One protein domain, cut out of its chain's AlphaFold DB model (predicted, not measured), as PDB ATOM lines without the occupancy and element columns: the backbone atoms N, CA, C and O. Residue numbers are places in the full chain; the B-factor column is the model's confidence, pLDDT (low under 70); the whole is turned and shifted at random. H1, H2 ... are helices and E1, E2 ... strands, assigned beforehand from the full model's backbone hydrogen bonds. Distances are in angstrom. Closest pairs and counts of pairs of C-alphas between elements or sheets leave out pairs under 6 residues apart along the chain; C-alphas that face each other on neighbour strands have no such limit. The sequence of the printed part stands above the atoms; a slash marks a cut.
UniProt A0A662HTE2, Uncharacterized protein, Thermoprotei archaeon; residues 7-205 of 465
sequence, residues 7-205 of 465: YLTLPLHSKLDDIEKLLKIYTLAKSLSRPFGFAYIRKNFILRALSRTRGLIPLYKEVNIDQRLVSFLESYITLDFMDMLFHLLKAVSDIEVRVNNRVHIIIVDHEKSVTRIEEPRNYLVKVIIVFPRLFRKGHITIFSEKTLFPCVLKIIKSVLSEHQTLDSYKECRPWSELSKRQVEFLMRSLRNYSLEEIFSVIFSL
ATOM      1  N   TYR A   7     -30.350  -9.680 -22.420       81.50
ATOM      2  CA  TYR A   7     -30.527 -10.810 -23.326       81.50
ATOM      3  C   TYR A   7     -30.354 -10.338 -24.770       81.50
ATOM      4  O   TYR A   7     -30.993  -9.374 -25.188       81.50
ATOM      5  N   LEU A   8     -29.489 -11.011 -25.528       83.75
ATOM      6  CA  LEU A   8     -29.239 -10.712 -26.937       83.75
ATOM      7  C   LEU A   8     -29.130 -12.009 -27.740       83.75
ATOM      8  O   LEU A   8     -28.514 -12.975 -27.294       83.75
ATOM      9  N   THR A   9     -29.683 -12.011 -28.950       84.44
ATOM     10  CA  THR A   9     -29.514 -13.084 -29.937       84.44
ATOM     11  C   THR A   9     -28.832 -12.545 -31.183       84.44
ATOM     12  O   THR A   9     -29.254 -11.522 -31.718       84.44
ATOM     13  N   LEU A  10     -27.803 -13.243 -31.657       84.94
ATOM     14  CA  LEU A  10     -27.093 -12.917 -32.893       84.94
ATOM     15  C   LEU A  10     -27.259 -14.049 -33.903       84.94
ATOM     16  O   LEU A  10     -26.975 -15.190 -33.537       84.94
ATOM     17  N   PRO A  11     -27.711 -13.775 -35.137       82.69
ATOM     18  CA  PRO A  11     -27.807 -14.801 -36.163       82.69
ATOM     19  C   PRO A  11     -26.414 -15.303 -36.558       82.69
ATOM     20  O   PRO A  11     -25.443 -14.549 -36.581       82.69
ATOM     21  N   LEU A  12     -26.327 -16.592 -36.870       78.31
ATOM     22  CA  LEU A  12     -25.168 -17.227 -37.478       78.31
ATOM     23  C   LEU A  12     -25.410 -17.399 -38.970       78.31
ATOM     24  O   LEU A  12     -26.457 -17.895 -39.384       78.31
ATOM     25  N   HIS A  13     -24.400 -17.051 -39.758       71.88
ATOM     26  CA  HIS A  13     -24.425 -17.204 -41.212       71.88
ATOM     27  C   HIS A  13     -23.865 -18.556 -41.680       71.88
ATOM     28  O   HIS A  13     -24.046 -18.932 -42.834       71.88
ATOM     29  N   SER A  14     -23.227 -19.316 -40.785       74.31
ATOM     30  CA  SER A  14     -22.655 -20.634 -41.058       74.31
ATOM     31  C   SER A  14     -22.641 -21.508 -39.797       74.31
ATOM     32  O   SER A  14     -22.813 -21.033 -38.668       74.31
ATOM     33  N   LYS A  15     -22.460 -22.820 -39.984       81.06
ATOM     34  CA  LYS A  15     -22.229 -23.751 -38.877       81.06
ATOM     35  C   LYS A  15     -20.809 -23.539 -38.350       81.06
ATOM     36  O   LYS A  15     -19.860 -23.716 -39.099       81.06
ATOM     37  N   LEU A  16     -20.692 -23.226 -37.063       85.00
ATOM     38  CA  LEU A  16     -19.400 -23.071 -36.395       85.00
ATOM     39  C   LEU A  16     -18.846 -24.435 -35.983       85.00
ATOM     40  O   LEU A  16     -19.532 -25.195 -35.281       85.00
ATOM     41  N   ASP A  17     -17.608 -24.718 -36.368       88.31
ATOM     42  CA  ASP A  17     -16.846 -25.812 -35.777       88.31
ATOM     43  C   ASP A  17     -16.327 -25.440 -34.373       88.31
ATOM     44  O   ASP A  17     -16.511 -24.323 -33.878       88.31
ATOM     45  N   ASP A  18     -15.736 -26.409 -33.674       90.50
ATOM     46  CA  ASP A  18     -15.286 -26.207 -32.297       90.50
ATOM     47  C   ASP A  18     -14.025 -25.325 -32.195       90.50
ATOM     48  O   ASP A  18     -13.852 -24.641 -31.183       90.50
ATOM     49  N   ILE A  19     -13.193 -25.257 -33.242       90.44
ATOM     50  CA  ILE A  19     -12.013 -24.380 -33.307       90.44
ATOM     51  C   ILE A  19     -12.443 -22.926 -33.510       90.44
ATOM     52  O   ILE A  19     -11.982 -22.038 -32.792       90.44
ATOM     53  N   GLU A  20     -13.382 -22.674 -34.415       90.31
ATOM     54  CA  GLU A  20     -13.959 -21.356 -34.647       90.31
ATOM     55  C   GLU A  20     -14.678 -20.845 -33.389       90.31
ATOM     56  O   GLU A  20     -14.528 -19.678 -33.017       90.31
ATOM     57  N   LYS A  21     -15.395 -21.713 -32.658       91.69
ATOM     58  CA  LYS A  21     -15.958 -21.350 -31.344       91.69
ATOM     59  C   LYS A  21     -14.865 -20.954 -30.351       91.69
ATOM     60  O   LYS A  21     -15.024 -19.939 -29.674       91.69
ATOM     61  N   LEU A  22     -13.773 -21.720 -30.244       92.44
ATOM     62  CA  LEU A  22     -12.644 -21.383 -29.361       92.44
ATOM     63  C   LEU A  22     -12.062 -20.012 -29.701       92.44
ATOM     64  O   LEU A  22     -11.886 -19.191 -28.800       92.44
ATOM     65  N   LEU A  23     -11.797 -19.761 -30.984       92.00
ATOM     66  CA  LEU A  23     -11.217 -18.512 -31.475       92.00
ATOM     67  C   LEU A  23     -12.136 -17.324 -31.208       92.00
ATOM     68  O   LEU A  23     -11.691 -16.341 -30.624       92.00
ATOM     69  N   LYS A  24     -13.433 -17.437 -31.519       92.25
ATOM     70  CA  LYS A  24     -14.412 -16.376 -31.237       92.25
ATOM     71  C   LYS A  24     -14.441 -16.012 -29.756       92.25
ATOM     72  O   LYS A  24     -14.472 -14.832 -29.415       92.25
ATOM     73  N   ILE A  25     -14.405 -17.005 -28.867       93.69
ATOM     74  CA  ILE A  25     -14.390 -16.778 -27.417       93.69
ATOM     75  C   ILE A  25     -13.075 -16.161 -26.949       93.69
ATOM     76  O   ILE A  25     -13.110 -15.216 -26.161       93.69
ATOM     77  N   TYR A  26     -11.935 -16.640 -27.440       92.69
ATOM     78  CA  TYR A  26     -10.632 -16.055 -27.133       92.69
ATOM     79  C   TYR A  26     -10.533 -14.603 -27.610       92.69
ATOM     80  O   TYR A  26     -10.218 -13.714 -26.821       92.69
ATOM     81  N   THR A  27     -10.872 -14.338 -28.873       92.06
ATOM     82  CA  THR A  27     -10.865 -12.999 -29.469       92.06
ATOM     83  C   THR A  27     -11.816 -12.067 -28.733       92.06
ATOM     84  O   THR A  27     -11.483 -10.905 -28.487       92.06
ATOM     85  N   LEU A  28     -12.983 -12.570 -28.321       92.50
ATOM     86  CA  LEU A  28     -13.930 -11.791 -27.540       92.50
ATOM     87  C   LEU A  28     -13.369 -11.466 -26.158       92.50
ATOM     88  O   LEU A  28     -13.348 -10.301 -25.775       92.50
ATOM     89  N   ALA A  29     -12.873 -12.464 -25.427       91.50
ATOM     90  CA  ALA A  29     -12.269 -12.264 -24.115       91.50
ATOM     91  C   ALA A  29     -11.079 -11.287 -24.189       91.50
ATOM     92  O   ALA A  29     -10.997 -10.367 -23.380       91.50
ATOM     93  N   LYS A  30     -10.226 -11.387 -25.215       90.81
ATOM     94  CA  LYS A  30      -9.123 -10.448 -25.481       90.81
ATOM     95  C   LYS A  30      -9.614  -9.027 -25.767       90.81
ATOM     96  O   LYS A  30      -9.054  -8.064 -25.243       90.81
ATOM     97  N   SER A  31     -10.676  -8.886 -26.560       90.19
ATOM     98  CA  SER A  31     -11.263  -7.584 -26.918       90.19
ATOM     99  C   SER A  31     -11.986  -6.920 -25.747       90.19
ATOM    100  O   SER A  31     -12.020  -5.697 -25.668       90.19
ATOM    101  N   LEU A  32     -12.541  -7.718 -24.831       87.56
ATOM    102  CA  LEU A  32     -13.136  -7.251 -23.579       87.56
ATOM    103  C   LEU A  32     -12.085  -6.998 -22.489       87.56
ATOM    104  O   LEU A  32     -12.317  -6.179 -21.613       87.56
ATOM    105  N   SER A  33     -10.934  -7.667 -22.528       85.56
ATOM    106  CA  SER A  33      -9.853  -7.431 -21.566       85.56
ATOM    107  C   SER A  33      -9.213  -6.053 -21.784       85.56
ATOM    108  O   SER A  33      -9.163  -5.240 -20.866       85.56
ATOM    109  N   ARG A  34      -8.814  -5.731 -23.025       73.06
ATOM    110  CA  ARG A  34      -8.087  -4.485 -23.358       73.06
ATOM    111  C   ARG A  34      -8.639  -3.187 -22.735       73.06
ATOM    112  O   ARG A  34      -7.817  -2.395 -22.292       73.06
ATOM    113  N   PRO A  35      -9.962  -2.924 -22.713       74.56
ATOM    114  CA  PRO A  35     -10.507  -1.663 -22.213       74.56
ATOM    115  C   PRO A  35     -11.005  -1.732 -20.764       74.56
ATOM    116  O   PRO A  35     -11.279  -0.689 -20.181       74.56
ATOM    117  N   PHE A  36     -11.205  -2.935 -20.211       75.00
ATOM    118  CA  PHE A  36     -12.037  -3.120 -19.017       75.00
ATOM    119  C   PHE A  36     -11.374  -3.936 -17.902       75.00
ATOM    120  O   PHE A  36     -11.961  -4.033 -16.833       75.00
ATOM    121  N   GLY A  37     -10.206  -4.545 -18.123       81.50
ATOM    122  CA  GLY A  37      -9.486  -5.308 -17.097       81.50
ATOM    123  C   GLY A  37      -9.031  -6.681 -17.586       81.50
ATOM    124  O   GLY A  37      -8.645  -6.857 -18.737       81.50
ATOM    125  N   PHE A  38      -9.069  -7.689 -16.722       82.88
ATOM    126  CA  PHE A  38      -8.530  -9.022 -17.006       82.88
ATOM    127  C   PHE A  38      -9.655 -10.015 -17.285       82.88
ATOM    128  O   PHE A  38     -10.581 -10.154 -16.481       82.88
ATOM    129  N   ALA A  39      -9.583 -10.697 -18.431       87.75
ATOM    130  CA  ALA A  39     -10.594 -11.660 -18.857       87.75
ATOM    131  C   ALA A  39     -10.240 -13.102 -18.476       87.75
ATOM    132  O   ALA A  39      -9.121 -13.564 -18.697       87.75
ATOM    133  N   TYR A  40     -11.243 -13.831 -17.988       85.94
ATOM    134  CA  TYR A  40     -11.145 -15.247 -17.636       85.94
ATOM    135  C   TYR A  40     -12.276 -16.038 -18.278       85.94
ATOM    136  O   TYR A  40     -13.424 -15.589 -18.306       85.94
ATOM    137  N   ILE A  41     -11.962 -17.239 -18.758       88.50
ATOM    138  CA  ILE A  41     -12.906 -18.134 -19.438       88.50
ATOM    139  C   ILE A  41     -13.126 -19.365 -18.564       88.50
ATOM    140  O   ILE A  41     -12.175 -19.920 -18.029       88.50
ATOM    141  N   ARG A  42     -14.366 -19.821 -18.392       84.94
ATOM    142  CA  ARG A  42     -14.646 -21.006 -17.564       84.94
ATOM    143  C   ARG A  42     -14.077 -22.285 -18.203       84.94
ATOM    144  O   ARG A  42     -14.334 -22.545 -19.375       84.94
ATOM    145  N   LYS A  43     -13.355 -23.108 -17.429       81.31
ATOM    146  CA  LYS A  43     -12.682 -24.356 -17.860       81.31
ATOM    147  C   LYS A  43     -13.614 -25.328 -18.573       81.31
ATOM    148  O   LYS A  43     -13.231 -25.937 -19.560       81.31
ATOM    149  N   ASN A  44     -14.866 -25.421 -18.124       77.56
ATOM    150  CA  ASN A  44     -15.869 -26.306 -18.721       77.56
ATOM    151  C   ASN A  44     -16.252 -25.945 -20.169       77.56
ATOM    152  O   ASN A  44     -17.103 -26.622 -20.746       77.56
ATOM    153  N   PHE A  45     -15.679 -24.878 -20.732       84.69
ATOM    154  CA  PHE A  45     -15.762 -24.581 -22.148       84.69
ATOM    155  C   PHE A  45     -14.961 -25.573 -22.990       84.69
ATOM    156  O   PHE A  45     -15.488 -26.044 -23.990       84.69
ATOM    157  N   ILE A  46     -13.742 -25.942 -22.592       86.44
ATOM    158  CA  ILE A  46     -12.944 -26.927 -23.332       86.44
ATOM    159  C   ILE A  46     -13.187 -28.288 -22.695       86.44
ATOM    160  O   ILE A  46     -12.763 -28.554 -21.575       86.44
ATOM    161  N   LEU A  47     -13.925 -29.143 -23.394       78.69
ATOM    162  CA  LEU A  47     -14.329 -30.437 -22.852       78.69
ATOM    163  C   LEU A  47     -13.233 -31.478 -23.034       78.69
ATOM    164  O   LEU A  47     -13.016 -32.313 -22.159       78.69
ATOM    165  N   ARG A  48     -12.580 -31.471 -24.200       84.38
ATOM    166  CA  ARG A  48     -11.596 -32.489 -24.565       84.38
ATOM    167  C   ARG A  48     -10.668 -31.987 -25.663       84.38
ATOM    168  O   ARG A  48     -11.141 -31.345 -26.593       84.38
ATOM    169  N   ALA A  49      -9.394 -32.364 -25.600       88.44
ATOM    170  CA  ALA A  49      -8.465 -32.289 -26.725       88.44
ATOM    171  C   ALA A  49      -7.909 -33.691 -27.022       88.44
ATOM    172  O   ALA A  49      -7.605 -34.455 -26.103       88.44
ATOM    173  N   LEU A  50      -7.828 -34.058 -28.298       88.25
ATOM    174  CA  LEU A  50      -7.427 -35.380 -28.774       88.25
ATOM    175  C   LEU A  50      -6.399 -35.234 -29.884       88.25
ATOM    176  O   LEU A  50      -6.707 -34.670 -30.921       88.25
ATOM    177  N   SER A  51      -5.210 -35.788 -29.694       86.19
ATOM    178  CA  SER A  51      -4.239 -35.971 -30.772       86.19
ATOM    179  C   SER A  51      -4.478 -37.327 -31.432       86.19
ATOM    180  O   SER A  51      -4.559 -38.346 -30.741       86.19
ATOM    181  N   ARG A  52      -4.561 -37.366 -32.766       84.81
ATOM    182  CA  ARG A  52      -4.712 -38.627 -33.517       84.81
ATOM    183  C   ARG A  52      -3.559 -39.597 -33.256       84.81
ATOM    184  O   ARG A  52      -3.777 -40.802 -33.231       84.81
ATOM    185  N   THR A  53      -2.353 -39.082 -33.028       83.50
ATOM    186  CA  THR A  53      -1.157 -39.902 -32.774       83.50
ATOM    187  C   THR A  53      -0.895 -40.191 -31.296       83.50
ATOM    188  O   THR A  53      -0.217 -41.169 -30.984       83.50
ATOM    189  N   ARG A  54      -1.394 -39.361 -30.370       78.12
ATOM    190  CA  ARG A  54      -1.065 -39.457 -28.931       78.12
ATOM    191  C   ARG A  54      -2.258 -39.747 -28.021       78.12
ATOM    192  O   ARG A  54      -2.059 -39.963 -26.829       78.12
ATOM    193  N   GLY A  55      -3.474 -39.771 -28.556       85.25
ATOM    194  CA  GLY A  55      -4.693 -39.982 -27.784       85.25
ATOM    195  C   GLY A  55      -5.142 -38.727 -27.032       85.25
ATOM    196  O   GLY A  55      -5.024 -37.605 -27.526       85.25
ATOM    197  N   LEU A  56      -5.733 -38.915 -25.851       85.25
ATOM    198  CA  LEU A  56      -6.261 -37.818 -25.039       85.25
ATOM    199  C   LEU A  56      -5.131 -36.899 -24.553       85.25
ATOM    200  O   LEU A  56      -4.178 -37.364 -23.937       85.25
ATOM    201  N   ILE A  57      -5.279 -35.592 -24.778       86.56
ATOM    202  CA  ILE A  57      -4.386 -34.578 -24.215       86.56
ATOM    203  C   ILE A  57      -4.951 -34.125 -22.861       86.56
ATOM    204  O   ILE A  57      -6.059 -33.575 -22.829       86.56
ATOM    205  N   PRO A  58      -4.223 -34.312 -21.745       85.19
ATOM    206  CA  PRO A  58      -4.659 -33.824 -20.444       85.19
ATOM    207  C   PRO A  58      -4.565 -32.295 -20.412       85.19
ATOM    208  O   PRO A  58      -3.477 -31.725 -20.399       85.19
ATOM    209  N   LEU A  59      -5.707 -31.605 -20.419       83.75
ATOM    210  CA  LEU A  59      -5.741 -30.137 -20.415       83.75
ATOM    211  C   LEU A  59      -5.584 -29.551 -19.012       83.75
ATOM    212  O   LEU A  59      -4.880 -28.561 -18.832       83.75
ATOM    213  N   TYR A  60      -6.231 -30.171 -18.030       80.31
ATOM    214  CA  TYR A  60      -6.356 -29.646 -16.675       80.31
ATOM    215  C   TYR A  60      -5.725 -30.591 -15.663       80.31
ATOM    216  O   TYR A  60      -5.652 -31.798 -15.887       80.31
ATOM    217  N   LYS A  61      -5.230 -30.031 -14.562       71.44
ATOM    218  CA  LYS A  61      -4.676 -30.811 -13.456       71.44
ATOM    219  C   LYS A  61      -5.795 -31.606 -12.768       71.44
ATOM    220  O   LYS A  61      -6.817 -31.031 -12.398       71.44
ATOM    221  N   GLU A  62      -5.598 -32.908 -12.573       59.03
ATOM    222  CA  GLU A  62      -6.430 -33.701 -11.660       59.03
ATOM    223  C   GLU A  62      -6.143 -33.265 -10.212       59.03
ATOM    224  O   GLU A  62      -5.001 -32.977  -9.859       59.03
ATOM    225  N   VAL A  63      -7.192 -33.131  -9.404       44.47
ATOM    226  CA  VAL A  63      -7.225 -32.444  -8.100       44.47
ATOM    227  C   VAL A  63      -5.983 -32.694  -7.198       44.47
ATOM    228  O   VAL A  63      -5.811 -33.766  -6.636       44.47
ATOM    229  N   ASN A  64      -5.207 -31.609  -7.018       44.66
ATOM    230  CA  ASN A  64      -4.299 -31.186  -5.923       44.66
ATOM    231  C   ASN A  64      -2.909 -31.835  -5.645       44.66
ATOM    232  O   ASN A  64      -2.688 -33.010  -5.892       44.66
ATOM    233  N   ILE A  65      -1.963 -30.997  -5.139       35.94
ATOM    234  CA  ILE A  65      -1.036 -31.217  -3.979       35.94
ATOM    235  C   ILE A  65       0.082 -30.134  -3.849       35.94
ATOM    236  O   ILE A  65       0.512 -29.862  -2.734       35.94
ATOM    237  N   ASP A  66       0.550 -29.443  -4.902       38.44
ATOM    238  CA  ASP A  66       1.665 -28.469  -4.742       38.44
ATOM    239  C   ASP A  66       1.192 -27.010  -4.562       38.44
ATOM    240  O   ASP A  66       0.796 -26.351  -5.523       38.44
ATOM    241  N   GLN A  67       1.269 -26.496  -3.329       38.75
ATOM    242  CA  GLN A  67       0.814 -25.155  -2.908       38.75
ATOM    243  C   GLN A  67       1.669 -23.981  -3.438       38.75
ATOM    244  O   GLN A  67       1.337 -22.824  -3.187       38.75
ATOM    245  N   ARG A  68       2.785 -24.246  -4.138       40.12
ATOM    246  CA  ARG A  68       3.695 -23.204  -4.672       40.12
ATOM    247  C   ARG A  68       3.491 -22.884  -6.151       40.12
ATOM    248  O   ARG A  68       4.032 -21.891  -6.631       40.12
ATOM    249  N   LEU A  69       2.766 -23.730  -6.878       39.75
ATOM    250  CA  LEU A  69       2.376 -23.438  -8.253       39.75
ATOM    251  C   LEU A  69       1.253 -22.408  -8.216       39.75
ATOM    252  O   LEU A  69       0.384 -22.495  -7.351       39.75
ATOM    253  N   VAL A  70       1.268 -21.441  -9.142       38.94
ATOM    254  CA  VAL A  70       0.161 -20.493  -9.320       38.94
ATOM    255  C   VAL A  70      -1.132 -21.299  -9.361       38.94
ATOM    256  O   VAL A  70      -1.370 -22.063 -10.296       38.94
ATOM    257  N   SER A  71      -1.937 -21.181  -8.307       40.72
ATOM    258  CA  SER A  71      -3.246 -21.810  -8.251       40.72
ATOM    259  C   SER A  71      -4.060 -21.183  -9.367       40.72
ATOM    260  O   SER A  71      -4.364 -19.993  -9.322       40.72
ATOM    261  N   PHE A  72      -4.344 -21.964 -10.399       44.44
ATOM    262  CA  PHE A  72      -5.373 -21.627 -11.361       44.44
ATOM    263  C   PHE A  72      -6.693 -21.472 -10.617       44.44
ATOM    264  O   PHE A  72      -6.947 -22.178  -9.639       44.44
ATOM    265  N   LEU A  73      -7.571 -20.606 -11.114       51.88
ATOM    266  CA  LEU A  73      -8.980 -20.693 -10.756       51.88
ATOM    267  C   LEU A  73      -9.421 -22.130 -11.071       51.88
ATOM    268  O   LEU A  73      -9.411 -22.514 -12.240       51.88
ATOM    269  N   GLU A  74      -9.809 -22.937 -10.077       57.34
ATOM    270  CA  GLU A  74     -10.200 -24.344 -10.306       57.34
ATOM    271  C   GLU A  74     -11.236 -24.480 -11.430       57.34
ATOM    272  O   GLU A  74     -11.269 -25.490 -12.125       57.34
ATOM    273  N   SER A  75     -12.033 -23.429 -11.657       71.44
ATOM    274  CA  SER A  75     -13.070 -23.359 -12.681       71.44
ATOM    275  C   SER A  75     -12.783 -22.441 -13.878       71.44
ATOM    276  O   SER A  75     -13.618 -22.429 -14.780       71.44
ATOM    277  N   TYR A  76     -11.678 -21.682 -13.949       79.56
ATOM    278  CA  TYR A  76     -11.413 -20.736 -15.056       79.56
ATOM    279  C   TYR A  76      -9.955 -20.761 -15.556       79.56
ATOM    280  O   TYR A  76      -9.043 -21.136 -14.831       79.56
ATOM    281  N   ILE A  77      -9.740 -20.339 -16.804       81.31
ATOM    282  CA  ILE A  77      -8.441 -20.204 -17.477       81.31
ATOM    283  C   ILE A  77      -8.185 -18.757 -17.910       81.31
ATOM    284  O   ILE A  77      -9.129 -18.003 -18.171       81.31
ATOM    285  N   THR A  78      -6.908 -18.384 -17.998       84.00
ATOM    286  CA  THR A  78      -6.451 -17.076 -18.494       84.00
ATOM    287  C   THR A  78      -6.380 -17.041 -20.023       84.00
ATOM    288  O   THR A  78      -6.407 -18.081 -20.690       84.00
ATOM    289  N   LEU A  79      -6.248 -15.838 -20.589       87.19
ATOM    290  CA  LEU A  79      -5.944 -15.667 -22.013       87.19
ATOM    291  C   LEU A  79      -4.586 -16.279 -22.391       87.19
ATOM    292  O   LEU A  79      -4.508 -16.945 -23.417       87.19
ATOM    293  N   ASP A  80      -3.567 -16.166 -21.536       84.81
ATOM    294  CA  ASP A  80      -2.236 -16.735 -21.804       84.81
ATOM    295  C   ASP A  80      -2.252 -18.269 -21.908       84.81
ATOM    296  O   ASP A  80      -1.498 -18.858 -22.684       84.81
ATOM    297  N   PHE A  81      -3.125 -18.938 -21.144       86.62
ATOM    298  CA  PHE A  81      -3.332 -20.382 -21.273       86.62
ATOM    299  C   PHE A  81      -3.945 -20.738 -22.628       86.62
ATOM    300  O   PHE A  81      -3.524 -21.703 -23.267       86.62
ATOM    301  N   MET A  82      -4.927 -19.951 -23.081       89.12
ATOM    302  CA  MET A  82      -5.516 -20.112 -24.412       89.12
ATOM    303  C   MET A  82      -4.480 -19.865 -25.507       89.12
ATOM    304  O   MET A  82      -4.458 -20.605 -26.484       89.12
ATOM    305  N   ASP A  83      -3.598 -18.880 -25.327       89.50
ATOM    306  CA  ASP A  83      -2.484 -18.621 -26.240       89.50
ATOM    307  C   ASP A  83      -1.555 -19.833 -26.367       89.50
ATOM    308  O   ASP A  83      -1.237 -20.252 -27.482       89.50
ATOM    309  N   MET A  84      -1.191 -20.466 -25.249       87.75
ATOM    310  CA  MET A  84      -0.403 -21.699 -25.282       87.75
ATOM    311  C   MET A  84      -1.148 -22.836 -25.999       87.75
ATOM    312  O   MET A  84      -0.550 -23.548 -26.806       87.75
ATOM    313  N   LEU A  85      -2.451 -23.007 -25.743       90.00
ATOM    314  CA  LEU A  85      -3.259 -24.025 -26.417       90.00
ATOM    315  C   LEU A  85      -3.313 -23.788 -27.934       90.00
ATOM    316  O   LEU A  85      -3.048 -24.716 -28.691       90.00
ATOM    317  N   PHE A  86      -3.612 -22.568 -28.392       90.19
ATOM    318  CA  PHE A  86      -3.647 -22.262 -29.826       90.19
ATOM    319  C   PHE A  86      -2.291 -22.437 -30.492       90.19
ATOM    320  O   PHE A  86      -2.233 -22.948 -31.610       90.19
ATOM    321  N   HIS A  87      -1.205 -22.073 -29.808       88.12
ATOM    322  CA  HIS A  87       0.137 -22.330 -30.309       88.12
ATOM    323  C   HIS A  87       0.373 -23.835 -30.534       88.12
ATOM    324  O   HIS A  87       0.847 -24.223 -31.601       88.12
ATOM    325  N   LEU A  88      -0.040 -24.701 -29.596       86.06
ATOM    326  CA  LEU A  88       0.046 -26.156 -29.781       86.06
ATOM    327  C   LEU A  88      -0.841 -26.668 -30.925       86.06
ATOM    328  O   LEU A  88      -0.379 -27.484 -31.718       86.06
ATOM    329  N   LEU A  89      -2.083 -26.181 -31.038       88.19
ATOM    330  CA  LEU A  89      -3.000 -26.555 -32.126       88.19
ATOM    331  C   LEU A  89      -2.442 -26.172 -33.499       88.19
ATOM    332  O   LEU A  89      -2.587 -26.919 -34.460       88.19
ATOM    333  N   LYS A  90      -1.794 -25.009 -33.594       87.00
ATOM    334  CA  LYS A  90      -1.203 -24.523 -34.841       87.00
ATOM    335  C   LYS A  90       0.072 -25.279 -35.205       87.00
ATOM    336  O   LYS A  90       0.305 -25.572 -36.373       87.00
ATOM    337  N   ALA A  91       0.886 -25.620 -34.210       83.88
ATOM    338  CA  ALA A  91       2.130 -26.350 -34.421       83.88
ATOM    339  C   ALA A  91       1.924 -27.850 -34.695       83.88
ATOM    340  O   ALA A  91       2.813 -28.497 -35.256       83.88
ATOM    341  N   VAL A  92       0.779 -28.415 -34.298       82.69
ATOM    342  CA  VAL A  92       0.473 -29.841 -34.429       82.69
ATOM    343  C   VAL A  92      -0.896 -30.029 -35.085       82.69
ATOM    344  O   VAL A  92      -1.935 -29.933 -34.439       82.69
ATOM    345  N   SER A  93      -0.892 -30.381 -36.370       80.38
ATOM    346  CA  SER A  93      -2.102 -30.502 -37.200       80.38
ATOM    347  C   SER A  93      -3.007 -31.699 -36.876       80.38
ATOM    348  O   SER A  93      -4.047 -31.868 -37.508       80.38
ATOM    349  N   ASP A  94      -2.631 -32.550 -35.919       85.81
ATOM    350  CA  ASP A  94      -3.346 -33.786 -35.591       85.81
ATOM    351  C   ASP A  94      -4.241 -33.678 -34.345       85.81
ATOM    352  O   ASP A  94      -4.775 -34.696 -33.895       85.81
ATOM    353  N   ILE A  95      -4.389 -32.473 -33.784       87.94
ATOM    354  CA  ILE A  95      -5.157 -32.229 -32.562       87.94
ATOM    355  C   ILE A  95      -6.575 -31.756 -32.893       87.94
ATOM    356  O   ILE A  95      -6.785 -30.707 -33.495       87.94
ATOM    357  N   GLU A  96      -7.562 -32.498 -32.408       89.06
ATOM    358  CA  GLU A  96      -8.977 -32.145 -32.433       89.06
ATOM    359  C   GLU A  96      -9.422 -31.663 -31.049       89.06
ATOM    360  O   GLU A  96      -9.114 -32.286 -30.029       89.06
ATOM    361  N   VAL A  97     -10.186 -30.570 -30.991       90.38
ATOM    362  CA  VAL A  97     -10.729 -30.031 -29.735       90.38
ATOM    363  C   VAL A  97     -12.246 -30.076 -29.766       90.38
ATOM    364  O   VAL A  97     -12.861 -29.740 -30.771       90.38
ATOM    365  N   ARG A  98     -12.848 -30.477 -28.645       88.69
ATOM    366  CA  ARG A  98     -14.291 -30.416 -28.420       88.69
ATOM    367  C   ARG A  98     -14.615 -29.377 -27.369       88.69
ATOM    368  O   ARG A  98     -14.051 -29.414 -26.269       88.69
ATOM    369  N   VAL A  99     -15.573 -28.509 -27.676       88.88
ATOM    370  CA  VAL A  99     -16.026 -27.474 -26.744       88.88
ATOM    371  C   VAL A  99     -17.479 -27.615 -26.333       88.88
ATOM    372  O   VAL A  99     -18.325 -28.169 -27.032       88.88
ATOM    373  N   ASN A 100     -17.778 -27.076 -25.160       86.25
ATOM    374  CA  ASN A 100     -19.128 -26.900 -24.679       86.25
ATOM    375  C   ASN A 100     -19.789 -25.748 -25.433       86.25
ATOM    376  O   ASN A 100     -19.192 -24.702 -25.674       86.25
ATOM    377  N   ASN A 101     -21.070 -25.905 -25.750       87.69
ATOM    378  CA  ASN A 101     -21.830 -24.851 -26.408       87.69
ATOM    379  C   ASN A 101     -22.182 -23.702 -25.456       87.69
ATOM    380  O   ASN A 101     -22.638 -22.667 -25.919       87.69
ATOM    381  N   ARG A 102     -21.994 -23.859 -24.141       89.31
ATOM    382  CA  ARG A 102     -22.176 -22.785 -23.161       89.31
ATOM    383  C   ARG A 102     -20.844 -22.422 -22.522       89.31
ATOM    384  O   ARG A 102     -20.214 -23.268 -21.895       89.31
ATOM    385  N   VAL A 103     -20.488 -21.149 -22.597       90.50
ATOM    386  CA  VAL A 103     -19.256 -20.597 -22.031       90.50
ATOM    387  C   VAL A 103     -19.555 -19.371 -21.189       90.50
ATOM    388  O   VAL A 103     -20.511 -18.638 -21.438       90.50
ATOM    389  N   HIS A 104     -18.753 -19.190 -20.148       89.44
ATOM    390  CA  HIS A 104     -18.838 -18.057 -19.239       89.44
ATOM    391  C   HIS A 104     -17.511 -17.311 -19.321       89.44
ATOM    392  O   HIS A 104     -16.456 -17.922 -19.147       89.44
ATOM    393  N   ILE A 105     -17.588 -16.013 -19.584       89.50
ATOM    394  CA  ILE A 105     -16.462 -15.085 -19.571       89.50
ATOM    395  C   ILE A 105     -16.710 -14.099 -18.436       89.50
ATOM    396  O   ILE A 105     -17.796 -13.524 -18.344       89.50
ATOM    397  N   ILE A 106     -15.716 -13.898 -17.581       86.88
ATOM    398  CA  ILE A 106     -15.751 -12.882 -16.526       86.88
ATOM    399  C   ILE A 106     -14.620 -11.880 -16.745       86.88
ATOM    400  O   ILE A 106     -13.523 -12.263 -17.149       86.88
ATOM    401  N   ILE A 107     -14.899 -10.605 -16.478       85.31
ATOM    402  CA  ILE A 107     -13.929  -9.508 -16.506       85.31
ATOM    403  C   ILE A 107     -13.780  -8.959 -15.090       85.31
ATOM    404  O   ILE A 107     -14.784  -8.658 -14.437       85.31
ATOM    405  N   VAL A 108     -12.547  -8.809 -14.620       81.50
ATOM    406  CA  VAL A 108     -12.224  -8.267 -13.290       81.50
ATOM    407  C   VAL A 108     -11.246  -7.102 -13.409       81.50
ATOM    408  O   VAL A 108     -10.412  -7.079 -14.308       81.50
ATOM    409  N   ASP A 109     -11.351  -6.150 -12.487       72.94
ATOM    410  CA  ASP A 109     -10.612  -4.879 -12.513       72.94
ATOM    411  C   ASP A 109      -9.103  -5.040 -12.240       72.94
ATOM    412  O   ASP A 109      -8.258  -4.389 -12.845       72.94
ATOM    413  N   HIS A 110      -8.734  -5.978 -11.363       67.25
ATOM    414  CA  HIS A 110      -7.344  -6.173 -10.952       67.25
ATOM    415  C   HIS A 110      -6.821  -7.569 -11.284       67.25
ATOM    416  O   HIS A 110      -7.448  -8.580 -10.952       67.25
ATOM    417  N   GLU A 111      -5.605  -7.607 -11.829       58.59
ATOM    418  CA  GLU A 111      -4.752  -8.790 -11.911       58.59
ATOM    419  C   GLU A 111      -4.238  -9.132 -10.514       58.59
ATOM    420  O   GLU A 111      -3.091  -8.887 -10.148       58.59
ATOM    421  N   LYS A 112      -5.103  -9.671  -9.658       52.78
ATOM    422  CA  LYS A 112      -4.578 -10.426  -8.521       52.78
ATOM    423  C   LYS A 112      -4.012 -11.700  -9.112       52.78
ATOM    424  O   LYS A 112      -4.762 -12.391  -9.787       52.78
ATOM    425  N   SER A 113      -2.741 -12.014  -8.859       43.22
ATOM    426  CA  SER A 113      -2.190 -13.360  -9.055       43.22
ATOM    427  C   SER A 113      -3.224 -14.353  -8.534       43.22
ATOM    428  O   SER A 113      -3.545 -14.337  -7.346       43.22
ATOM    429  N   VAL A 114      -3.865 -15.077  -9.454       45.84
ATOM    430  CA  VAL A 114      -5.286 -15.451  -9.358       45.84
ATOM    431  C   VAL A 114      -5.476 -16.674  -8.469       45.84
ATOM    432  O   VAL A 114      -5.941 -17.727  -8.868       45.84
ATOM    433  N   THR A 115      -5.099 -16.500  -7.215       43.41
ATOM    434  CA  THR A 115      -5.226 -17.408  -6.088       43.41
ATOM    435  C   THR A 115      -6.618 -17.250  -5.502       43.41
ATOM    436  O   THR A 115      -6.791 -16.660  -4.439       43.41
ATOM    437  N   ARG A 116      -7.662 -17.696  -6.215       47.56
ATOM    438  CA  ARG A 116      -9.012 -17.735  -5.630       47.56
ATOM    439  C   ARG A 116      -9.735 -19.048  -5.917       47.56
ATOM    440  O   ARG A 116      -9.935 -19.444  -7.056       47.56
ATOM    441  N   ILE A 117     -10.111 -19.682  -4.811       50.34
ATOM    442  CA  ILE A 117     -10.757 -20.992  -4.661       50.34
ATOM    443  C   ILE A 117     -12.246 -20.938  -5.077       50.34
ATOM    444  O   ILE A 117     -12.853 -21.961  -5.362       50.34
ATOM    445  N   GLU A 118     -12.835 -19.740  -5.195       52.28
ATOM    446  CA  GLU A 118     -14.245 -19.519  -5.553       52.28
ATOM    447  C   GLU A 118     -14.389 -18.525  -6.721       52.28
ATOM    448  O   GLU A 118     -13.526 -17.662  -6.924       52.28
ATOM    449  N   GLU A 119     -15.502 -18.611  -7.469       61.72
ATOM    450  CA  GLU A 119     -15.884 -17.604  -8.474       61.72
ATOM    451  C   GLU A 119     -15.815 -16.199  -7.839       61.72
ATOM    452  O   GLU A 119     -16.396 -15.980  -6.770       61.72
ATOM    453  N   PRO A 120     -15.086 -15.237  -8.437       61.41
ATOM    454  CA  PRO A 120     -14.893 -13.937  -7.813       61.41
ATOM    455  C   PRO A 120     -16.240 -13.234  -7.634       61.41
ATOM    456  O   PRO A 120     -16.916 -12.907  -8.604       61.41
ATOM    457  N   ARG A 121     -16.595 -12.948  -6.375       63.28
ATOM    458  CA  ARG A 121     -17.848 -12.257  -6.014       63.28
ATOM    459  C   ARG A 121     -17.954 -10.850  -6.623       63.28
ATOM    460  O   ARG A 121     -19.054 -10.365  -6.856       63.28
ATOM    461  N   ASN A 122     -16.810 -10.229  -6.924       66.62
ATOM    462  CA  ASN A 122     -16.710  -8.897  -7.515       66.62
ATOM    463  C   ASN A 122     -16.101  -8.990  -8.921       66.62
ATOM    464  O   ASN A 122     -14.879  -8.960  -9.072       66.62
ATOM    465  N   TYR A 123     -16.948  -9.101  -9.945       74.12
ATOM    466  CA  TYR A 123     -16.565  -8.958 -11.352       74.12
ATOM    467  C   TYR A 123     -17.216  -7.699 -11.958       74.12
ATOM    468  O   TYR A 123     -18.324  -7.286 -11.582       74.12
ATOM    469  N   LEU A 124     -16.523  -7.080 -12.912       75.88
ATOM    470  CA  LEU A 124     -17.011  -5.912 -13.644       75.88
ATOM    471  C   LEU A 124     -18.132  -6.324 -14.597       75.88
ATOM    472  O   LEU A 124     -19.223  -5.756 -14.562       75.88
ATOM    473  N   VAL A 125     -17.888  -7.375 -15.383       79.31
ATOM    474  CA  VAL A 125     -18.834  -7.924 -16.360       79.31
ATOM    475  C   VAL A 125     -18.765  -9.450 -16.343       79.31
ATOM    476  O   VAL A 125     -17.678 -10.021 -16.275       79.31
ATOM    477  N   LYS A 126     -19.922 -10.110 -16.443       85.75
ATOM    478  CA  LYS A 126     -20.032 -11.552 -16.680       85.75
ATOM    479  C   LYS A 126     -20.914 -11.792 -17.893       85.75
ATOM    480  O   LYS A 126     -22.093 -11.453 -17.873       85.75
ATOM    481  N   VAL A 127     -20.325 -12.374 -18.930       88.38
ATOM    482  CA  VAL A 127     -20.987 -12.688 -20.196       88.38
ATOM    483  C   VAL A 127     -21.112 -14.202 -20.316       88.38
ATOM    484  O   VAL A 127     -20.124 -14.930 -20.257       88.38
ATOM    485  N   ILE A 128     -22.335 -14.689 -20.494       90.19
ATOM    486  CA  ILE A 128     -22.624 -16.095 -20.770       90.19
ATOM    487  C   ILE A 128     -23.024 -16.195 -22.232       90.19
ATOM    488  O   ILE A 128     -24.005 -15.587 -22.649       90.19
ATOM    489  N   ILE A 129     -22.284 -16.988 -22.996       90.81
ATOM    490  CA  ILE A 129     -22.507 -17.175 -24.427       90.81
ATOM    491  C   ILE A 129     -22.966 -18.608 -24.643       90.81
ATOM    492  O   ILE A 129     -22.373 -19.552 -24.116       90.81
ATOM    493  N   VAL A 130     -24.051 -18.762 -25.391       90.19
ATOM    494  CA  VAL A 130     -24.637 -20.049 -25.745       90.19
ATOM    495  C   VAL A 130     -24.665 -20.165 -27.261       90.19
ATOM    496  O   VAL A 130     -25.462 -19.516 -27.934       90.19
ATOM    497  N   PHE A 131     -23.782 -21.003 -27.789       88.94
ATOM    498  CA  PHE A 131     -23.794 -21.440 -29.173       88.94
ATOM    499  C   PHE A 131     -24.967 -22.402 -29.415       88.94
ATOM    500  O   PHE A 131     -25.359 -23.157 -28.514       88.94
ATOM    501  N   PRO A 132     -25.538 -22.417 -30.627       83.69
ATOM    502  CA  PRO A 132     -26.620 -23.330 -30.943       83.69
ATOM    503  C   PRO A 132     -26.119 -24.776 -30.910       83.69
ATOM    504  O   PRO A 132     -25.044 -25.106 -31.411       83.69
ATOM    505  N   ARG A 133     -26.927 -25.661 -30.317       72.75
ATOM    506  CA  ARG A 133     -26.732 -27.110 -30.447       72.75
ATOM    507  C   ARG A 133     -27.030 -27.521 -31.891       72.75
ATOM    508  O   ARG A 133     -27.795 -26.836 -32.575       72.75
ATOM    509  N   LEU A 134     -26.467 -28.651 -32.329       59.53
ATOM    510  CA  LEU A 134     -26.871 -29.284 -33.587       59.53
ATOM    511  C   LEU A 134     -28.416 -29.314 -33.653       59.53
ATOM    512  O   LEU A 134     -29.056 -29.655 -32.659       59.53
ATOM    513  N   PHE A 135     -28.979 -28.898 -34.795       51.44
ATOM    514  CA  PHE A 135     -30.420 -28.883 -35.124       51.44
ATOM    515  C   PHE A 135     -31.292 -27.704 -34.625       51.44
ATOM    516  O   PHE A 135     -32.508 -27.750 -34.798       51.44
ATOM    517  N   ARG A 136     -30.737 -26.614 -34.067       58.28
ATOM    518  CA  ARG A 136     -31.511 -25.376 -33.776       58.28
ATOM    519  C   ARG A 136     -31.205 -24.255 -34.777       58.28
ATOM    520  O   ARG A 136     -30.065 -24.138 -35.217       58.28
ATOM    521  N   LYS A 137     -32.201 -23.403 -35.089       58.69
ATOM    522  CA  LYS A 137     -32.022 -22.160 -35.877       58.69
ATOM    523  C   LYS A 137     -30.806 -21.397 -35.334       58.69
ATOM    524  O   LYS A 137     -30.781 -21.064 -34.149       58.69
ATOM    525  N   GLY A 138     -29.798 -21.175 -36.179       71.75
ATOM    526  CA  GLY A 138     -28.442 -20.806 -35.766       71.75
ATOM    527  C   GLY A 138     -28.350 -19.401 -35.186       71.75
ATOM    528  O   GLY A 138     -28.080 -18.463 -35.916       71.75
ATOM    529  N   HIS A 139     -28.563 -19.250 -33.882       83.56
ATOM    530  CA  HIS A 139     -28.322 -17.997 -33.173       83.56
ATOM    531  C   HIS A 139     -27.374 -18.239 -32.005       83.56
ATOM    532  O   HIS A 139     -27.501 -19.244 -31.303       83.56
ATOM    533  N   ILE A 140     -26.456 -17.304 -31.772       84.81
ATOM    534  CA  ILE A 140     -25.713 -17.209 -30.519       84.81
ATOM    535  C   ILE A 140     -26.565 -16.415 -29.533       84.81
ATOM    536  O   ILE A 140     -26.952 -15.280 -29.815       84.81
ATOM    537  N   THR A 141     -26.838 -16.993 -28.369       86.94
ATOM    538  CA  THR A 141     -27.525 -16.301 -27.276       86.94
ATOM    539  C   THR A 141     -26.511 -15.776 -26.270       86.94
ATOM    540  O   THR A 141     -25.607 -16.501 -25.859       86.94
ATOM    541  N   ILE A 142     -26.671 -14.527 -25.847       88.25
ATOM    542  CA  ILE A 142     -25.792 -13.856 -24.891       88.25
ATOM    543  C   ILE A 142     -26.621 -13.410 -23.690       88.25
ATOM    544  O   ILE A 142     -27.639 -12.734 -23.851       88.25
ATOM    545  N   PHE A 143     -26.160 -13.764 -22.492       87.12
ATOM    546  CA  PHE A 143     -26.714 -13.305 -21.223       87.12
ATOM    547  C   PHE A 143     -25.661 -12.517 -20.452       87.12
ATOM    548  O   PHE A 143     -24.495 -12.910 -20.418       87.12
ATOM    549  N   SER A 144     -26.081 -11.450 -19.782       83.44
ATOM    550  CA  SER A 144     -25.247 -10.732 -18.817       83.44
ATOM    551  C   SER A 144     -26.004 -10.513 -17.514       83.44
ATOM    552  O   SER A 144     -27.197 -10.212 -17.540       83.44
ATOM    553  N   GLU A 145     -25.314 -10.664 -16.381       70.50
ATOM    554  CA  GLU A 145     -25.879 -10.415 -15.041       70.50
ATOM    555  C   GLU A 145     -26.049  -8.912 -14.741       70.50
ATOM    556  O   GLU A 145     -26.812  -8.547 -13.851       70.50
ATOM    557  N   LYS A 146     -25.387  -8.043 -15.517       71.81
ATOM    558  CA  LYS A 146     -25.504  -6.577 -15.464       71.81
ATOM    559  C   LYS A 146     -25.840  -6.014 -16.848       71.81
ATOM    560  O   LYS A 146     -25.480  -6.625 -17.858       71.81
ATOM    561  N   THR A 147     -26.459  -4.834 -16.904       72.06
ATOM    562  CA  THR A 147     -26.660  -4.109 -18.169       72.06
ATOM    563  C   THR A 147     -25.318  -3.892 -18.867       72.06
ATOM    564  O   THR A 147     -24.392  -3.337 -18.277       72.06
ATOM    565  N   LEU A 148     -25.196  -4.350 -20.114       76.00
ATOM    566  CA  LEU A 148     -23.972  -4.174 -20.896       76.00
ATOM    567  C   LEU A 148     -23.900  -2.753 -21.461       76.00
ATOM    568  O   LEU A 148     -24.849  -2.282 -22.086       76.00
ATOM    569  N   PHE A 149     -22.751  -2.094 -21.303       78.50
ATOM    570  CA  PHE A 149     -22.504  -0.802 -21.939       78.50
ATOM    571  C   PHE A 149     -22.595  -0.912 -23.477       78.50
ATOM    572  O   PHE A 149     -22.191  -1.939 -24.038       78.50
ATOM    573  N   PRO A 150     -23.050   0.136 -24.194       83.00
ATOM    574  CA  PRO A 150     -23.155   0.117 -25.658       83.00
ATOM    575  C   PRO A 150     -21.849  -0.266 -26.372       83.00
ATOM    576  O   PRO A 150     -21.869  -0.994 -27.364       83.00
ATOM    577  N   CYS A 151     -20.703   0.161 -25.837       81.69
ATOM    578  CA  CYS A 151     -19.381  -0.200 -26.351       81.69
ATOM    579  C   CYS A 151     -19.085  -1.707 -26.223       81.69
ATOM    580  O   CYS A 151     -18.606  -2.317 -27.176       81.69
ATOM    581  N   VAL A 152     -19.441  -2.329 -25.094       82.38
ATOM    582  CA  VAL A 152     -19.292  -3.775 -24.856       82.38
ATOM    583  C   VAL A 152     -20.191  -4.570 -25.801       82.38
ATOM    584  O   VAL A 152     -19.744  -5.536 -26.418       82.38
ATOM    585  N   LEU A 153     -21.441  -4.133 -25.980       84.81
ATOM    586  CA  LEU A 153     -22.366  -4.739 -26.940       84.81
ATOM    587  C   LEU A 153     -21.827  -4.673 -28.373       84.81
ATOM    588  O   LEU A 153     -21.914  -5.664 -29.096       84.81
ATOM    589  N   LYS A 154     -21.249  -3.535 -28.782       88.06
ATOM    590  CA  LYS A 154     -20.635  -3.372 -30.108       88.06
ATOM    591  C   LYS A 154     -19.478  -4.354 -30.319       88.06
ATOM    592  O   LYS A 154     -19.433  -5.002 -31.362       88.06
ATOM    593  N   ILE A 155     -18.601  -4.515 -29.323       89.25
ATOM    594  CA  ILE A 155     -17.490  -5.482 -29.360       89.25
ATOM    595  C   ILE A 155     -18.020  -6.913 -29.499       89.25
ATOM    596  O   ILE A 155     -17.586  -7.638 -30.390       89.25
ATOM    597  N   ILE A 156     -18.987  -7.304 -28.658       89.00
ATOM    598  CA  ILE A 156     -19.579  -8.649 -28.690       89.00
ATOM    599  C   ILE A 156     -20.173  -8.949 -30.071       89.00
ATOM    600  O   ILE A 156     -19.918 -10.018 -30.624       89.00
ATOM    601  N   LYS A 157     -20.936  -8.007 -30.641       88.69
ATOM    602  CA  LYS A 157     -21.540  -8.163 -31.971       88.69
ATOM    603  C   LYS A 157     -20.483  -8.341 -33.058       88.69
ATOM    604  O   LYS A 157     -20.573  -9.316 -33.797       88.69
ATOM    605  N   SER A 158     -19.486  -7.453 -33.112       89.50
ATOM    606  CA  SER A 158     -18.411  -7.499 -34.118       89.50
ATOM    607  C   SER A 158     -17.693  -8.846 -34.089       89.50
ATOM    608  O   SER A 158     -17.754  -9.603 -35.054       89.50
ATOM    609  N   VAL A 159     -17.130  -9.211 -32.935       89.62
ATOM    610  CA  VAL A 159     -16.290 -10.409 -32.813       89.62
ATOM    611  C   VAL A 159     -17.071 -11.692 -33.100       89.62
ATOM    612  O   VAL A 159     -16.573 -12.590 -33.774       89.62
ATOM    613  N   LEU A 160     -18.308 -11.805 -32.604       88.81
ATOM    614  CA  LEU A 160     -19.096 -13.022 -32.807       88.81
ATOM    615  C   LEU A 160     -19.633 -13.155 -34.238       88.81
ATOM    616  O   LEU A 160     -19.884 -14.285 -34.663       88.81
ATOM    617  N   SER A 161     -19.762 -12.055 -34.988       85.81
ATOM    618  CA  SER A 161     -20.138 -12.078 -36.412       85.81
ATOM    619  C   SER A 161     -18.991 -12.428 -37.366       85.81
ATOM    620  O   SER A 161     -19.245 -12.971 -38.437       85.81
ATOM    621  N   GLU A 162     -17.737 -12.180 -36.983       85.62
ATOM    622  CA  GLU A 162     -16.568 -12.389 -37.848       85.62
ATOM    623  C   GLU A 162     -16.216 -13.868 -38.005       85.62
ATOM    624  O   GLU A 162     -16.083 -14.580 -37.010       85.62
ATOM    625  N   HIS A 163     -16.018 -14.343 -39.234       85.19
ATOM    626  CA  HIS A 163     -15.501 -15.693 -39.466       85.19
ATOM    627  C   HIS A 163     -14.029 -15.785 -39.041       85.19
ATOM    628  O   HIS A 163     -13.233 -14.904 -39.370       85.19
ATOM    629  N   GLN A 164     -13.669 -16.834 -38.297       86.06
ATOM    630  CA  GLN A 164     -12.315 -17.014 -37.763       86.06
ATOM    631  C   GLN A 164     -11.824 -18.442 -37.993       86.06
ATOM    632  O   GLN A 164     -12.511 -19.406 -37.668       86.06
ATOM    633  N   THR A 165     -10.602 -18.566 -38.502       86.75
ATOM    634  CA  THR A 165      -9.891 -19.841 -38.681       86.75
ATOM    635  C   THR A 165      -8.609 -19.848 -37.854       86.75
ATOM    636  O   THR A 165      -8.150 -18.794 -37.410       86.75
ATOM    637  N   LEU A 166      -7.987 -21.010 -37.642       84.75
ATOM    638  CA  LEU A 166      -6.741 -21.085 -36.870       84.75
ATOM    639  C   LEU A 166      -5.610 -20.236 -37.481       84.75
ATOM    640  O   LEU A 166      -4.788 -19.699 -36.746       84.75
ATOM    641  N   ASP A 167      -5.619 -20.016 -38.796       83.94
ATOM    642  CA  ASP A 167      -4.665 -19.131 -39.477       83.94
ATOM    643  C   ASP A 167      -4.814 -17.658 -39.072       83.94
ATOM    644  O   ASP A 167      -3.848 -16.897 -39.112       83.94
ATOM    645  N   SER A 168      -6.007 -17.252 -38.617       81.75
ATOM    646  CA  SER A 168      -6.237 -15.910 -38.070       81.75
ATOM    647  C   SER A 168      -5.568 -15.696 -36.706       81.75
ATOM    648  O   SER A 168      -5.355 -14.551 -36.293       81.75
ATOM    649  N   TYR A 169      -5.180 -16.779 -36.016       84.00
ATOM    650  CA  TYR A 169      -4.446 -16.699 -34.759       84.00
ATOM    651  C   TYR A 169      -3.001 -16.236 -34.991       84.00
ATOM    652  O   TYR A 169      -2.165 -16.913 -35.607       84.00
ATOM    653  N   LYS A 170      -2.699 -15.065 -34.428       82.88
ATOM    654  CA  LYS A 170      -1.343 -14.527 -34.337       82.88
ATOM    655  C   LYS A 170      -0.708 -15.008 -33.043       82.88
ATOM    656  O   LYS A 170      -1.180 -14.673 -31.957       82.88
ATOM    657  N   GLU A 171       0.367 -15.769 -33.190       76.56
ATOM    658  CA  GLU A 171       1.131 -16.288 -32.063       76.56
ATOM    659  C   GLU A 171       1.644 -15.146 -31.188       76.56
ATOM    660  O   GLU A 171       2.107 -14.114 -31.680       76.56
ATOM    661  N   CYS A 172       1.539 -15.340 -29.878       75.25
ATOM    662  CA  CYS A 172       1.964 -14.365 -28.884       75.25
ATOM    663  C   CYS A 172       3.224 -14.863 -28.161       75.25
ATOM    664  O   CYS A 172       3.410 -16.068 -27.966       75.25
ATOM    665  N   ARG A 173       4.088 -13.936 -27.734       71.56
ATOM    666  CA  ARG A 173       5.220 -14.259 -26.850       71.56
ATOM    667  C   ARG A 173       4.700 -14.748 -25.485       71.56
ATOM    668  O   ARG A 173       3.671 -14.246 -25.043       71.56
ATOM    669  N   PRO A 174       5.402 -15.672 -24.802       69.12
ATOM    670  CA  PRO A 174       6.673 -16.290 -25.203       69.12
ATOM    671  C   PRO A 174       6.508 -17.473 -26.174       69.12
ATOM    672  O   PRO A 174       7.495 -17.967 -26.704       69.12
ATOM    673  N   TRP A 175       5.278 -17.926 -26.431       77.94
ATOM    674  CA  TRP A 175       4.995 -19.145 -27.196       77.94
ATOM    675  C   TRP A 175       5.517 -19.079 -28.632       77.94
ATOM    676  O   TRP A 175       6.128 -20.028 -29.105       77.94
ATOM    677  N   SER A 176       5.384 -17.919 -29.279       75.12
ATOM    678  CA  SER A 176       5.902 -17.670 -30.632       75.12
ATOM    679  C   SER A 176       7.427 -17.807 -30.774       75.12
ATOM    680  O   SER A 176       7.936 -17.816 -31.889       75.12
ATOM    681  N   GLU A 177       8.182 -17.822 -29.671       77.94
ATOM    682  CA  GLU A 177       9.650 -17.930 -29.687       77.94
ATOM    683  C   GLU A 177      10.136 -19.383 -29.565       77.94
ATOM    684  O   GLU A 177      11.333 -19.649 -29.686       77.94
ATOM    685  N   LEU A 178       9.225 -20.337 -29.343       78.44
ATOM    686  CA  LEU A 178       9.576 -21.747 -29.234       78.44
ATOM    687  C   LEU A 178       9.927 -22.330 -30.606       78.44
ATOM    688  O   LEU A 178       9.154 -22.288 -31.560       78.44
ATOM    689  N   SER A 179      11.100 -22.952 -30.695       81.50
ATOM    690  CA  SER A 179      11.489 -23.731 -31.871       81.50
ATOM    691  C   SER A 179      10.615 -24.980 -32.029       81.50
ATOM    692  O   SER A 179      10.131 -25.547 -31.047       81.50
ATOM    693  N   LYS A 180      10.507 -25.505 -33.257       81.44
ATOM    694  CA  LYS A 180       9.781 -26.758 -33.548       81.44
ATOM    695  C   LYS A 180      10.163 -27.903 -32.598       81.44
ATOM    696  O   LYS A 180       9.298 -28.612 -32.095       81.44
ATOM    697  N   ARG A 181      11.459 -28.039 -32.289       79.94
ATOM    698  CA  ARG A 181      11.975 -29.058 -31.360       79.94
ATOM    699  C   ARG A 181      11.470 -28.859 -29.926       79.94
ATOM    700  O   ARG A 181      11.194 -29.843 -29.244       79.94
ATOM    701  N   GLN A 182      11.365 -27.616 -29.459       80.88
ATOM    702  CA  GLN A 182      10.828 -27.299 -28.130       80.88
ATOM    703  C   GLN A 182       9.321 -27.569 -28.067       80.88
ATOM    704  O   GLN A 182       8.848 -28.132 -27.083       80.88
ATOM    705  N   VAL A 183       8.578 -27.276 -29.138       82.88
ATOM    706  CA  VAL A 183       7.147 -27.607 -29.222       82.88
ATOM    707  C   VAL A 183       6.917 -29.120 -29.212       82.88
ATOM    708  O   VAL A 183       6.094 -29.622 -28.448       82.88
ATOM    709  N   GLU A 184       7.691 -29.879 -29.990       80.81
ATOM    710  CA  GLU A 184       7.653 -31.346 -29.950       80.81
ATOM    711  C   GLU A 184       7.956 -31.885 -28.543       80.81
ATOM    712  O   GLU A 184       7.311 -32.833 -28.092       80.81
ATOM    713  N   PHE A 185       8.895 -31.260 -27.828       79.56
ATOM    714  CA  PHE A 185       9.226 -31.608 -26.450       79.56
ATOM    715  C   PHE A 185       8.062 -31.331 -25.481       79.56
ATOM    716  O   PHE A 185       7.716 -32.210 -24.686       79.56
ATOM    717  N   LEU A 186       7.414 -30.158 -25.564       81.81
ATOM    718  CA  LEU A 186       6.202 -29.853 -24.784       81.81
ATOM    719  C   LEU A 186       5.133 -30.916 -25.006       81.81
ATOM    720  O   LEU A 186       4.563 -31.444 -24.054       81.81
ATOM    721  N   MET A 187       4.921 -31.299 -26.263       81.38
ATOM    722  CA  MET A 187       3.927 -32.305 -26.599       81.38
ATOM    723  C   MET A 187       4.238 -33.688 -26.025       81.38
ATOM    724  O   MET A 187       3.319 -34.409 -25.643       81.38
ATOM    725  N   ARG A 188       5.514 -34.088 -25.945       80.69
ATOM    726  CA  ARG A 188       5.896 -35.334 -25.256       80.69
ATOM    727  C   ARG A 188       5.675 -35.245 -23.750       80.69
ATOM    728  O   ARG A 188       5.276 -36.231 -23.137       80.69
ATOM    729  N   SER A 189       5.894 -34.065 -23.178       80.56
ATOM    730  CA  SER A 189       5.735 -33.802 -21.745       80.56
ATOM    731  C   SER A 189       4.289 -33.952 -21.266       80.56
ATOM    732  O   SER A 189       4.063 -34.312 -20.111       80.56
ATOM    733  N   LEU A 190       3.311 -33.791 -22.169       81.88
ATOM    734  CA  LEU A 190       1.887 -34.032 -21.899       81.88
ATOM    735  C   LEU A 190       1.555 -35.487 -21.519       81.88
ATOM    736  O   LEU A 190       0.448 -35.767 -21.075       81.88
ATOM    737  N   ARG A 191       2.500 -36.429 -21.665       78.88
ATOM    738  CA  ARG A 191       2.361 -37.790 -21.120       78.88
ATOM    739  C   ARG A 191       2.387 -37.819 -19.591       78.88
ATOM    740  O   ARG A 191       1.776 -38.699 -19.000       78.88
ATOM    741  N   ASN A 192       3.104 -36.879 -18.972       77.12
ATOM    742  CA  ASN A 192       3.328 -36.846 -17.524       77.12
ATOM    743  C   ASN A 192       2.648 -35.655 -16.841       77.12
ATOM    744  O   ASN A 192       2.403 -35.701 -15.637       77.12
ATOM    745  N   TYR A 193       2.381 -34.590 -17.595       80.12
ATOM    746  CA  TYR A 193       1.849 -33.329 -17.097       80.12
ATOM    747  C   TYR A 193       0.579 -32.947 -17.844       80.12
ATOM    748  O   TYR A 193       0.474 -33.173 -19.049       80.12
ATOM    749  N   SER A 194      -0.361 -32.302 -17.159       84.25
ATOM    750  CA  SER A 194      -1.426 -31.589 -17.857       84.25
ATOM    751  C   SER A 194      -0.893 -30.312 -18.508       84.25
ATOM    752  O   SER A 194       0.132 -29.755 -18.104       84.25
ATOM    753  N   LEU A 195      -1.610 -29.815 -19.513       86.38
ATOM    754  CA  LEU A 195      -1.304 -28.543 -20.156       86.38
ATOM    755  C   LEU A 195      -1.286 -27.397 -19.127       86.38
ATOM    756  O   LEU A 195      -0.397 -26.554 -19.148       86.38
ATOM    757  N   GLU A 196      -2.221 -27.412 -18.178       81.94
ATOM    758  CA  GLU A 196      -2.272 -26.484 -17.044       81.94
ATOM    759  C   GLU A 196      -1.029 -26.566 -16.149       81.94
ATOM    760  O   GLU A 196      -0.491 -25.532 -15.759       81.94
ATOM    761  N   GLU A 197      -0.525 -27.767 -15.856       79.56
ATOM    762  CA  GLU A 197       0.714 -27.921 -15.088       79.56
ATOM    763  C   GLU A 197       1.906 -27.332 -15.846       79.56
ATOM    764  O   GLU A 197       2.645 -26.532 -15.278       79.56
ATOM    765  N   ILE A 198       2.060 -27.653 -17.134       81.75
ATOM    766  CA  ILE A 198       3.128 -27.096 -17.982       81.75
ATOM    767  C   ILE A 198       3.056 -25.565 -18.010       81.75
ATOM    768  O   ILE A 198       4.072 -24.896 -17.802       81.75
ATOM    769  N   PHE A 199       1.859 -25.011 -18.215       82.69
ATOM    770  CA  PHE A 199       1.626 -23.571 -18.191       82.69
ATOM    771  C   PHE A 199       2.079 -22.952 -16.868       82.69
ATOM    772  O   PHE A 199       2.853 -21.995 -16.863       82.69
ATOM    773  N   SER A 200       1.637 -23.517 -15.742       77.12
ATOM    774  CA  SER A 200       1.971 -23.007 -14.413       77.12
ATOM    775  C   SER A 200       3.470 -23.055 -14.148       77.12
ATOM    776  O   SER A 200       4.006 -22.121 -13.555       77.12
ATOM    777  N   VAL A 201       4.169 -24.094 -14.615       76.25
ATOM    778  CA  VAL A 201       5.631 -24.183 -14.500       76.25
ATOM    779  C   VAL A 201       6.308 -23.065 -15.299       76.25
ATOM    780  O   VAL A 201       7.151 -22.339 -14.774       76.25
ATOM    781  N   ILE A 202       5.911 -22.882 -16.556       76.56
ATOM    782  CA  ILE A 202       6.484 -21.869 -17.451       76.56
ATOM    783  C   ILE A 202       6.238 -20.451 -16.928       76.56
ATOM    784  O   ILE A 202       7.154 -19.635 -16.915       76.56
ATOM    785  N   PHE A 203       5.032 -20.159 -16.446       74.50
ATOM    786  CA  PHE A 203       4.680 -18.820 -15.973       74.50
ATOM    787  C   PHE A 203       5.268 -18.500 -14.587       74.50
ATOM    788  O   PHE A 203       5.556 -17.346 -14.268       74.50
ATOM    789  N   SER A 204       5.490 -19.523 -13.757       71.06
ATOM    790  CA  SER A 204       6.138 -19.361 -12.445       71.06
ATOM    791  C   SER A 204       7.660 -19.208 -12.557       71.06
ATOM    792  O   SER A 204       8.314 -18.749 -11.616       71.06
ATOM    793  N   LEU A 205       8.247 -19.587 -13.695       68.88
ATOM    794  CA  LEU A 205       9.668 -19.438 -13.986       68.88
ATOM    795  C   LEU A 205      10.020 -17.965 -14.222       68.88
ATOM    796  O   LEU A 205       9.983 -17.457 -15.338       68.88
TER     797      LEU A 205
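Overview. This is residues 7 to 205 of the 465 residues of an uncharacterized protein of Thermoprotei archaeon (UniProt A0A662HTE2). A strongly twisted sheet of six strands has H1 and H3 side by side over one face. Toward the end of the domain away from E1, H2 packs on H1, H4 and H5, and a small sheet of three strands is joined to the large one where E6 runs on into E7. The printed part has 199 residues with five named helices and nine named strands, in the order E1 H1 E2 E3 E4 E5 H2 E6 E7 E8 E9 H3 H4 H5, a mixed class. The sheets, E1 E9 E8 E7 E2 E5 and E4 E3 E6, are antiparallel. The whole is compact, with a radius of gyration of the C-alphas of 16.8 A and spans of 44 by 36 by 29 A.

Along the chain. E1, residues 7 to 11, begins at C-alpha 7 (-30.527, -10.810, -23.326). H1, residues 18 to 36, is 26.8 A long. E2 is residues 38 to 42, E3 46 to 51, E4 55 to 57 and E5 76 to 78. H2, residues 79 to 91, measures 18.3 A. E6 is residues 95 to 99, E7 102 to 108 with 20.2 A, E8 125 to 130 and E9 139 to 144. H3 is residues 150 to 161, H4 180 to 189, and H5, residues 195 to 204, ends at C-alpha 204 (6.138, -19.361, -12.445).

Arrangement. E1 and E5 are the large sheet's edge strands. N 8 and O 142 join E1 and E9 within hydrogen-bond range at 3.0 A; N 130 and O 141 do so for E9 and E8 at 2.8 A. E7, E8 and E9 form a meander, each strand the antiparallel neighbour of the one before; N 105 and O 127 are 2.8 A apart. N 40 and O 106 of E2 and E7 are 2.9 A apart, and N 41 and O 77 of E2 and E5 3.0 A. H1 is over E7 and E2 at a height of 8.4 A; H3, on the same face, has a height of 8.8 A. They touch at Leu 28 and Val 159, C-alphas 5.9 A apart, at a shallow tilt of 21 degrees, opposite ways. H2, the hub, touches H1, H4 and H5; its closest C-alphas to H5, those of Phe 81 and Phe 199, are 6.7 A apart. In the small sheet, N 50 and O 96 of E3 and E6 are 2.8 A apart, as are N 51 and O 55 of the hairpin E3 and E4. Every O i to N i+4 pair is within hydrogen-bond range in H2, H3, H4 and H5; in H1, 13 of 15 are.

Size, cuts and confidence. The C-alphas farthest apart, those of Thr 147 and Arg 181, are 47.8 A apart. The printed part has no cut. The long links are E4 to E5, E7 to E8 and H3 to H4. The mean pLDDT of the printed part is 78.5; residues 62 to 74, 110 to 122, 134 to 137, 174 and 205 are under 70.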